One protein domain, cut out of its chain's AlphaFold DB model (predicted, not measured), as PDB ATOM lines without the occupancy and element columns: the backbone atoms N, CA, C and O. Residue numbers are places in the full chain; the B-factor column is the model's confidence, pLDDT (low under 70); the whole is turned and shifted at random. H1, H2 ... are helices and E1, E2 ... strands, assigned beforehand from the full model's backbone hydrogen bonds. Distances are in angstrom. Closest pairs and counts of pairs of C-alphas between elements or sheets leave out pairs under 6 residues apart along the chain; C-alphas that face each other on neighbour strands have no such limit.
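Overview. This is residues 32 to 54 and 76 to 121 of the 243 residues of the protein "uncharacterized protein LOC116413380" of Galleria mellonella (UniProt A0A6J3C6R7). A small sheet of three strands has one long helix, H2, packed at its E1 edge through residues 104 to 114, while residues 115 to 121 stick out. A short helix, H1, sits off the sheet, beyond one end of the strands. The 69 printed residues hold, along the chain, H1, E1, E2, E3 and H2; the sheet order is E1, E2, E3, antiparallel throughout, and the class is mixed, helices and strands. The whole is only just loose, close to compact, with a radius of gyration of the C-alphas of 13.5 A and spans of 40 by 29 by 22 A.

Along the chain. In the sheet, E1 is residues 46 to 50, 13.4 A long, E2 residues 82 to 87, 16.1 A, and E3 residues 94 to 98, 13.0 A. H2, residues 104 to 120, measures 24.5 A, from C-alpha 104 at (-47.374, 18.048, 16.344) to C-alpha 120 at (-52.045, 32.337, 35.739). H1, residues 32 to 36, measures 6.4 A and begins at C-alpha 32 at (-39.790, 22.416, 44.703).

Arrangement. Inner strand E2 is antiparallel to E1 at 149 degrees, with N 47 and O 85 within hydrogen-bond range at 2.8 A. E2 and E3 form a hairpin, antiparallel at 155 degrees, with N 86 and O 95 at 2.8 A. In two layers, a helix on one face of a sheet, H2 is on the sheet over E1 at a height of 8.1 A. It runs across the strands, at 70 degrees to E1 on the local plane, which is fitted to just 6 C-alphas. The closest C-alphas of E1 and H2, those of Ile 48 and Ala 111, are 7.3 A apart. H1 is not on the sheet and is apart from H2. In H1 and H2 every O i to N i+4 pair is within hydrogen-bond range.

Size, cuts and confidence. The two farthest C-alphas, of Lys 36 and Glu 76, are 41.6 A apart. Residues 55 to 75 are not printed, and C-alphas 54 and 76 are 19.0 A apart across this cut. Of the links printed whole, E3 to H2 is tight and none is long. Mean pLDDT of the printed part is 70.7; residues 50 to 54, 76 to 81, 99 to 107, 110 and 116 to 121 are under 70.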
ATOM      1  N   GLU A  32     -40.422  22.217  43.396       79.56
ATOM      2  CA  GLU A  32     -39.790  22.416  44.703       79.56
ATOM      3  C   GLU A  32     -40.471  21.612  45.820       79.56
ATOM      4  O   GLU A  32     -39.794  21.048  46.678       79.56
ATOM      5  N   ASP A  33     -41.802  21.525  45.802       78.69
ATOM      6  CA  ASP A  33     -42.570  20.812  46.825       78.69
ATOM      7  C   ASP A  33     -42.507  19.297  46.631       78.69
ATOM      8  O   ASP A  33     -42.482  18.546  47.605       78.69
ATOM      9  N   LEU A  34     -42.407  18.847  45.379       80.19
ATOM     10  CA  LEU A  34     -42.136  17.446  45.056       80.19
ATOM     11  C   LEU A  34     -40.742  17.029  45.541       80.19
ATOM     12  O   LEU A  34     -40.605  15.985  46.179       80.19
ATOM     13  N   ASN A  35     -39.733  17.881  45.338       81.12
ATOM     14  CA  ASN A  35     -38.365  17.618  45.783       81.12
ATOM     15  C   ASN A  35     -38.249  17.544  47.316       81.12
ATOM     16  O   ASN A  35     -37.509  16.706  47.825       81.12
ATOM     17  N   LYS A  36     -39.002  18.364  48.066       85.06
ATOM     18  CA  LYS A  36     -39.059  18.282  49.543       85.06
ATOM     19  C   LYS A  36     -39.580  16.932  50.043       85.06
ATOM     20  O   LYS A  36     -39.217  16.509  51.135       85.06
ATOM     21  N   LEU A  37     -40.438  16.283  49.259       81.75
ATOM     22  CA  LEU A  37     -41.056  14.994  49.575       81.75
ATOM     23  C   LEU A  37     -40.297  13.801  48.966       81.75
ATOM     24  O   LEU A  37     -40.781  12.675  49.063       81.75
ATOM     25  N   ASP A  38     -39.138  14.035  48.338       84.31
ATOM     26  CA  ASP A  38     -38.367  13.031  47.584       84.31
ATOM     27  C   ASP A  38     -39.198  12.334  46.482       84.31
ATOM     28  O   ASP A  38     -39.049  11.148  46.177       84.31
ATOM     29  N   LEU A  39     -40.126  13.085  45.881       82.88
ATOM     30  CA  LEU A  39     -40.981  12.625  44.792       82.88
ATOM     31  C   LEU A  39     -40.469  13.179  43.465       82.88
ATOM     32  O   LEU A  39     -40.249  14.378  43.314       82.88
ATOM     33  N   LYS A  40     -40.344  12.313  42.456       81.00
ATOM     34  CA  LYS A  40     -39.944  12.728  41.099       81.00
ATOM     35  C   LYS A  40     -41.128  13.204  40.262       81.00
ATOM     36  O   LYS A  40     -40.948  13.896  39.261       81.00
ATOM     37  N   CYS A  41     -42.336  12.776  40.616       78.88
ATOM     38  CA  CYS A  41     -43.559  13.106  39.904       78.88
ATOM     39  C   CYS A  41     -44.779  13.008  40.827       78.88
ATOM     40  O   CYS A  41     -44.713  12.466  41.928       78.88
ATOM     41  N   ILE A  42     -45.910  13.549  40.370       81.38
ATOM     42  CA  ILE A  42     -47.164  13.537  41.129       81.38
ATOM     43  C   ILE A  42     -47.721  12.102  41.159       81.38
ATOM     44  O   ILE A  42     -48.026  11.577  40.082       81.38
ATOM     45  N   PRO A  43     -47.899  11.488  42.345       78.88
ATOM     46  CA  PRO A  43     -48.364  10.110  42.472       78.88
ATOM     47  C   PRO A  43     -49.646   9.836  41.680       78.88
ATOM     48  O   PRO A  43     -50.604  10.607  41.744       78.88
ATOM     49  N   GLY A  44     -49.655   8.746  40.908       70.75
ATOM     50  CA  GLY A  44     -50.821   8.315  40.123       70.75
ATOM     51  C   GLY A  44     -51.219   9.237  38.962       70.75
ATOM     52  O   GLY A  44     -52.255   9.010  38.336       70.75
ATOM     53  N   ARG A  45     -50.426  10.270  38.644       74.00
ATOM     54  CA  ARG A  45     -50.735  11.216  37.566       74.00
ATOM     55  C   ARG A  45     -49.957  10.907  36.292       74.00
ATOM     56  O   ARG A  45     -48.780  10.546  36.315       74.00
ATOM     57  N   THR A  46     -50.612  11.131  35.158       73.12
ATOM     58  CA  THR A  46     -49.988  11.122  33.834       73.12
ATOM     59  C   THR A  46     -49.635  12.541  33.400       73.12
ATOM     60  O   THR A  46     -50.464  13.445  33.498       73.12
ATOM     61  N   THR A  47     -48.418  12.749  32.907       72.38
ATOM     62  CA  THR A  47     -47.945  14.039  32.382       72.38
ATOM     63  C   THR A  47     -47.450  13.879  30.951       72.38
ATOM     64  O   THR A  47     -46.888  12.844  30.593       72.38
ATOM     65  N   ILE A  48     -47.676  14.901  30.128       72.50
ATOM     66  CA  ILE A  48     -47.142  14.966  28.768       72.50
ATOM     67  C   ILE A  48     -45.857  15.790  28.832       72.50
ATOM     68  O   ILE A  48     -45.875  16.919  29.318       72.50
ATOM     69  N   LYS A  49     -44.747  15.213  28.375       73.44
ATOM     70  CA  LYS A  49     -43.447  15.883  28.266       73.44
ATOM     71  C   LYS A  49     -43.076  16.029  26.798       73.44
ATOM     72  O   LYS A  49     -43.316  15.111  26.008       73.44
ATOM     73  N   ILE A  50     -42.496  17.174  26.460       69.44
ATOM     74  CA  ILE A  50     -41.983  17.450  25.121       69.44
ATOM     75  C   ILE A  50     -40.462  17.321  25.156       69.44
ATOM     76  O   ILE A  50     -39.817  17.923  26.011       69.44
ATOM     77  N   ASP A  51     -39.901  16.525  24.248       65.88
ATOM     78  CA  ASP A  51     -38.460  16.510  24.001       65.88
ATOM     79  C   ASP A  51     -38.161  17.542  22.906       65.88
ATOM     80  O   ASP A  51     -38.638  17.410  21.776       65.88
ATOM     81  N   GLU A  52     -37.369  18.570  23.211       55.50
ATOM     82  CA  GLU A  52     -36.840  19.452  22.171       55.50
ATOM     83  C   GLU A  52     -35.696  18.755  21.435       55.50
ATOM     84  O   GLU A  52     -34.679  18.372  22.018       55.50
ATOM     85  N   LYS A  53     -35.836  18.624  20.116       53.88
ATOM     86  CA  LYS A  53     -34.705  18.276  19.265       53.88
ATOM     87  C   LYS A  53     -33.880  19.543  19.046       53.88
ATOM     88  O   LYS A  53     -34.247  20.376  18.223       53.88
ATOM     89  N   ILE A  54     -32.766  19.685  19.763       44.97
ATOM     90  CA  ILE A  54     -31.756  20.704  19.452       44.97
ATOM     91  C   ILE A  54     -31.076  20.276  18.146       44.97
ATOM     92  O   ILE A  54     -30.079  19.556  18.143       44.97
ATOM     93  N   GLU A  76     -45.591  12.433   7.895       45.88
ATOM     94  CA  GLU A  76     -44.813  11.724   8.913       45.88
ATOM     95  C   GLU A  76     -43.684  12.666   9.328       45.88
ATOM     96  O   GLU A  76     -42.627  12.760   8.698       45.88
ATOM     97  N   THR A  77     -43.956  13.472  10.348       49.47
ATOM     98  CA  THR A  77     -42.922  14.253  11.003       49.47
ATOM     99  C   THR A  77     -41.941  13.278  11.651       49.47
ATOM    100  O   THR A  77     -42.249  12.114  11.886       49.47
ATOM    101  N   LYS A  78     -40.694  13.688  11.895       52.81
ATOM    102  CA  LYS A  78     -39.753  12.841  12.648       52.81
ATOM    103  C   LYS A  78     -40.261  12.777  14.100       52.81
ATOM    104  O   LYS A  78     -39.950  13.638  14.915       52.81
ATOM    105  N   ASP A  79     -41.134  11.805  14.349       54.09
ATOM    106  CA  ASP A  79     -42.164  11.745  15.394       54.09
ATOM    107  C   ASP A  79     -41.644  11.391  16.799       54.09
ATOM    108  O   ASP A  79     -42.076  10.412  17.410       54.09
ATOM    109  N   GLU A  80     -40.732  12.188  17.365       57.19
ATOM    110  CA  GLU A  80     -40.223  11.935  18.730       57.19
ATOM    111  C   GLU A  80     -40.440  13.079  19.730       57.19
ATOM    112  O   GLU A  80     -39.862  13.076  20.812       57.19
ATOM    113  N   TYR A  81     -41.314  14.036  19.422       64.38
ATOM    114  CA  TYR A  81     -41.484  15.227  20.262       64.38
ATOM    115  C   TYR A  81     -42.353  15.014  21.506       64.38
ATOM    116  O   TYR A  81     -42.369  15.886  22.362       64.38
ATOM    117  N   CYS A  82     -43.098  13.910  21.631       71.62
ATOM    118  CA  CYS A  82     -44.120  13.764  22.674       71.62
ATOM    119  C   CYS A  82     -43.962  12.456  23.466       71.62
ATOM    120  O   CYS A  82     -44.031  11.347  22.927       71.62
ATOM    121  N   LYS A  83     -43.773  12.585  24.781       75.25
ATOM    122  CA  LYS A  83     -43.717  11.474  25.735       75.25
ATOM    123  C   LYS A  83     -44.882  11.567  26.704       75.25
ATOM    124  O   LYS A  83     -45.104  12.602  27.325       75.25
ATOM    125  N   ILE A  84     -45.581  10.455  26.885       74.12
ATOM    126  CA  ILE A  84     -46.553  10.303  27.967       74.12
ATOM    127  C   ILE A  84     -45.835   9.610  29.114       74.12
ATOM    128  O   ILE A  84     -45.369   8.482  28.960       74.12
ATOM    129  N   CYS A  85     -45.732  10.295  30.245       77.81
ATOM    130  CA  CYS A  85     -45.105   9.792  31.455       77.81
ATOM    131  C   CYS A  85     -46.173   9.470  32.497       77.81
ATOM    132  O   CYS A  85     -46.931  10.350  32.902       77.81
ATOM    133  N   VAL A  86     -46.223   8.217  32.938       81.62
ATOM    134  CA  VAL A  86     -47.087   7.745  34.020       81.62
ATOM    135  C   VAL A  86     -46.260   7.674  35.293       81.62
ATOM    136  O   VAL A  86     -45.205   7.038  35.314       81.62
ATOM    137  N   CYS A  87     -46.723   8.340  36.343       83.38
ATOM    138  CA  CYS A  87     -46.081   8.296  37.644       83.38
ATOM    139  C   CYS A  87     -46.564   7.091  38.461       83.38
ATOM    140  O   CYS A  87     -47.755   6.766  38.453       83.38
ATOM    141  N   SER A  88     -45.649   6.452  39.189       82.75
ATOM    142  CA  SER A  88     -45.965   5.410  40.170       82.75
ATOM    143  C   SER A  88     -46.956   5.921  41.224       82.75
ATOM    144  O   SER A  88     -47.020   7.118  41.516       82.75
ATOM    145  N   VAL A  89     -47.705   5.004  41.839       79.75
ATOM    146  CA  VAL A  89     -48.581   5.297  42.989       79.75
ATOM    147  C   VAL A  89     -47.809   5.849  44.190       79.75
ATOM    148  O   VAL A  89     -48.392   6.536  45.019       79.75
ATOM    149  N   GLU A  90     -46.500   5.600  44.256       79.69
ATOM    150  CA  GLU A  90     -45.612   6.139  45.292       79.69
ATOM    151  C   GLU A  90     -44.929   7.454  44.886       79.69
ATOM    152  O   GLU A  90     -44.229   8.046  45.696       79.69
ATOM    153  N   GLY A  91     -45.061   7.911  43.634       77.81
ATOM    154  CA  GLY A  91     -44.438   9.155  43.153       77.81
ATOM    155  C   GLY A  91     -42.914   9.126  42.926       77.81
ATOM    156  O   GLY A  91     -42.341  10.096  42.425       77.81
ATOM    157  N   LYS A  92     -42.246   8.015  43.266       83.50
ATOM    158  CA  LYS A  92     -40.778   7.854  43.193       83.50
ATOM    159  C   LYS A  92     -40.241   7.543  41.799       83.50
ATOM    160  O   LYS A  92     -39.113   7.917  41.466       83.50
ATOM    161  N   ASP A  93     -41.059   6.885  40.985       82.81
ATOM    162  CA  ASP A  93     -40.694   6.436  39.646       82.81
ATOM    163  C   ASP A  93     -41.679   6.947  38.601       82.81
ATOM    164  O   ASP A  93     -42.883   7.046  38.843       82.81
ATOM    165  N   GLN A  94     -41.149   7.238  37.413       83.12
ATOM    166  CA  GLN A  94     -41.927   7.621  36.242       83.12
ATOM    167  C   GLN A  94     -41.586   6.689  35.080       83.12
ATOM    168  O   GLN A  94     -40.414   6.444  34.789       83.12
ATOM    169  N   TYR A  95     -42.611   6.208  34.388       82.94
ATOM    170  CA  TYR A  95     -42.461   5.449  33.156       82.94
ATOM    171  C   TYR A  95     -42.932   6.299  31.980       82.94
ATOM    172  O   TYR A  95     -44.096   6.691  31.932       82.94
ATOM    173  N   CYS A  96     -42.038   6.584  31.035       81.75
ATOM    174  CA  CYS A  96     -42.343   7.411  29.873       81.75
ATOM    175  C   CYS A  96     -42.375   6.569  28.597       81.75
ATOM    176  O   CYS A  96     -41.357   6.009  28.192       81.75
ATOM    177  N   SER A  97     -43.526   6.533  27.932       77.25
ATOM    178  CA  SER A  97     -43.674   5.946  26.601       77.25
ATOM    179  C   SER A  97     -43.673   7.043  25.541       77.25
ATOM    180  O   SER A  97     -44.415   8.025  25.659       77.25
ATOM    181  N   ARG A  98     -42.869   6.863  24.491       73.56
ATOM    182  CA  ARG A  98     -42.931   7.712  23.296       73.56
ATOM    183  C   ARG A  98     -44.245   7.449  22.572       73.56
ATOM    184  O   ARG A  98     -44.631   6.293  22.397       73.56
ATOM    185  N   ARG A  99     -44.920   8.513  22.148       63.53
ATOM    186  CA  ARG A  99     -46.046   8.412  21.221       63.53
ATOM    187  C   ARG A  99     -45.738   9.247  19.985       63.53
ATOM    188  O   ARG A  99     -45.384  10.414  20.155       63.53
ATOM    189  N   PRO A 100     -45.937   8.707  18.771       56.59
ATOM    190  CA  PRO A 100     -45.989   9.556  17.599       56.59
ATOM    191  C   PRO A 100     -47.167  10.518  17.773       56.59
ATOM    192  O   PRO A 100     -48.295  10.109  18.078       56.59
ATOM    193  N   ALA A 101     -46.889  11.816  17.686       54.69
ATOM    194  CA  ALA A 101     -47.932  12.820  17.757       54.69
ATOM    195  C   ALA A 101     -48.685  12.785  16.424       54.69
ATOM    196  O   ALA A 101     -48.164  13.238  15.416       54.69
ATOM    197  N   MET A 102     -49.928  12.288  16.421       53.16
ATOM    198  CA  MET A 102     -50.796  12.308  15.228       53.16
ATOM    199  C   MET A 102     -50.930  13.727  14.633       53.16
ATOM    200  O   MET A 102     -51.258  13.891  13.462       53.16
ATOM    201  N   ASN A 103     -50.693  14.756  15.457       54.97
ATOM    202  CA  ASN A 103     -50.496  16.138  15.054       54.97
ATOM    203  C   ASN A 103     -49.516  16.809  16.034       54.97
ATOM    204  O   ASN A 103     -49.820  16.922  17.224       54.97
ATOM    205  N   VAL A 104     -48.363  17.286  15.551       57.09
ATOM    206  CA  VAL A 104     -47.374  18.048  16.344       57.09
ATOM    207  C   VAL A 104     -48.026  19.230  17.078       57.09
ATOM    208  O   VAL A 104     -47.678  19.529  18.222       57.09
ATOM    209  N   ASN A 105     -49.061  19.834  16.484       61.28
ATOM    210  CA  ASN A 105     -49.774  20.957  17.085       61.28
ATOM    211  C   ASN A 105     -50.575  20.574  18.338       61.28
ATOM    212  O   ASN A 105     -50.825  21.444  19.162       61.28
ATOM    213  N   GLU A 106     -50.988  19.313  18.513       67.44
ATOM    214  CA  GLU A 106     -51.775  18.899  19.688       67.44
ATOM    215  C   GLU A 106     -50.897  18.853  20.945       67.44
ATOM    216  O   GLU A 106     -51.233  19.484  21.946       67.44
ATOM    217  N   CYS A 107     -49.732  18.193  20.885       69.50
ATOM    218  CA  CYS A 107     -48.827  18.112  22.037       69.50
ATOM    219  C   CYS A 107     -48.271  19.490  22.426       69.50
ATOM    220  O   CYS A 107     -48.288  19.837  23.607       69.50
ATOM    221  N   ILE A 108     -47.850  20.299  21.445       70.94
ATOM    222  CA  ILE A 108     -47.361  21.664  21.698       70.94
ATOM    223  C   ILE A 108     -48.462  22.518  22.336       70.94
ATOM    224  O   ILE A 108     -48.219  23.193  23.333       70.94
ATOM    225  N   ARG A 109     -49.696  22.441  21.822       70.88
ATOM    226  CA  ARG A 109     -50.831  23.193  22.369       70.88
ATOM    227  C   ARG A 109     -51.153  22.789  23.804       70.88
ATOM    228  O   ARG A 109     -51.400  23.664  24.625       70.88
ATOM    229  N   MET A 110     -51.122  21.497  24.130       68.56
ATOM    230  CA  MET A 110     -51.370  21.030  25.499       68.56
ATOM    231  C   MET A 110     -50.282  21.484  26.475       68.56
ATOM    232  O   MET A 110     -50.599  21.875  27.602       68.56
ATOM    233  N   ALA A 111     -49.017  21.486  26.048       71.88
ATOM    234  CA  ALA A 111     -47.923  22.007  26.862       71.88
ATOM    235  C   ALA A 111     -48.071  23.516  27.099       71.88
ATOM    236  O   ALA A 111     -48.047  23.951  28.247       71.88
ATOM    237  N   MET A 112     -48.340  24.292  26.042       72.06
ATOM    238  CA  MET A 112     -48.574  25.738  26.142       72.06
ATOM    239  C   MET A 112     -49.744  26.071  27.073       72.06
ATOM    240  O   MET A 112     -49.590  26.904  27.961       72.06
ATOM    241  N   LEU A 113     -50.882  25.380  26.939       71.56
ATOM    242  CA  LEU A 113     -52.043  25.571  27.818       71.56
ATOM    243  C   LEU A 113     -51.723  25.248  29.281       71.56
ATOM    244  O   LEU A 113     -52.183  25.937  30.189       71.56
ATOM    245  N   THR A 114     -50.921  24.210  29.521       70.94
ATOM    246  CA  THR A 114     -50.505  23.830  30.877       70.94
ATOM    247  C   THR A 114     -49.578  24.882  31.486       70.94
ATOM    248  O   THR A 114     -49.717  25.222  32.662       70.94
ATOM    249  N   ASP A 115     -48.650  25.422  30.699       70.81
ATOM    250  CA  ASP A 115     -47.730  26.465  31.148       70.81
ATOM    251  C   ASP A 115     -48.436  27.801  31.379       70.81
ATOM    252  O   ASP A 115     -48.173  28.471  32.377       70.81
ATOM    253  N   GLU A 116     -49.369  28.185  30.507       69.38
ATOM    254  CA  GLU A 116     -50.227  29.358  30.701       69.38
ATOM    255  C   GLU A 116     -51.085  29.218  31.959       69.38
ATOM    256  O   GLU A 116     -51.142  30.146  32.769       69.38
ATOM    257  N   PHE A 117     -51.679  28.039  32.177       69.38
ATOM    258  CA  PHE A 117     -52.418  27.748  33.398       69.38
ATOM    259  C   PHE A 117     -51.531  27.944  34.631       69.38
ATOM    260  O   PHE A 117     -51.904  28.701  35.522       69.38
ATOM    261  N   LYS A 118     -50.320  27.366  34.655       66.00
ATOM    262  CA  LYS A 118     -49.358  27.551  35.759       66.00
ATOM    263  C   LYS A 118     -48.991  29.021  35.982       66.00
ATOM    264  O   LYS A 118     -48.955  29.458  37.126       66.00
ATOM    265  N   LYS A 119     -48.753  29.793  34.914       69.44
ATOM    266  CA  LYS A 119     -48.435  31.233  34.998       69.44
ATOM    267  C   LYS A 119     -49.600  32.061  35.545       69.44
ATOM    268  O   LYS A 119     -49.371  33.057  36.222       69.44
ATOM    269  N   SER A 120     -50.839  31.656  35.256       63.44
ATOM    270  CA  SER A 120     -52.045  32.337  35.739       63.44
ATOM    271  C   SER A 120     -52.336  32.104  37.229       63.44
ATOM    272  O   SER A 120     -53.112  32.852  37.828       63.44
ATOM    273  N   VAL A 121     -51.690  31.116  37.859       64.31
ATOM    274  CA  VAL A 121     -51.783  30.892  39.307       64.31
ATOM    275  C   VAL A 121     -50.864  31.882  40.029       64.31
ATOM    276  O   VAL A 121     -49.721  31.584  40.362       64.31
TER     277      VAL A 121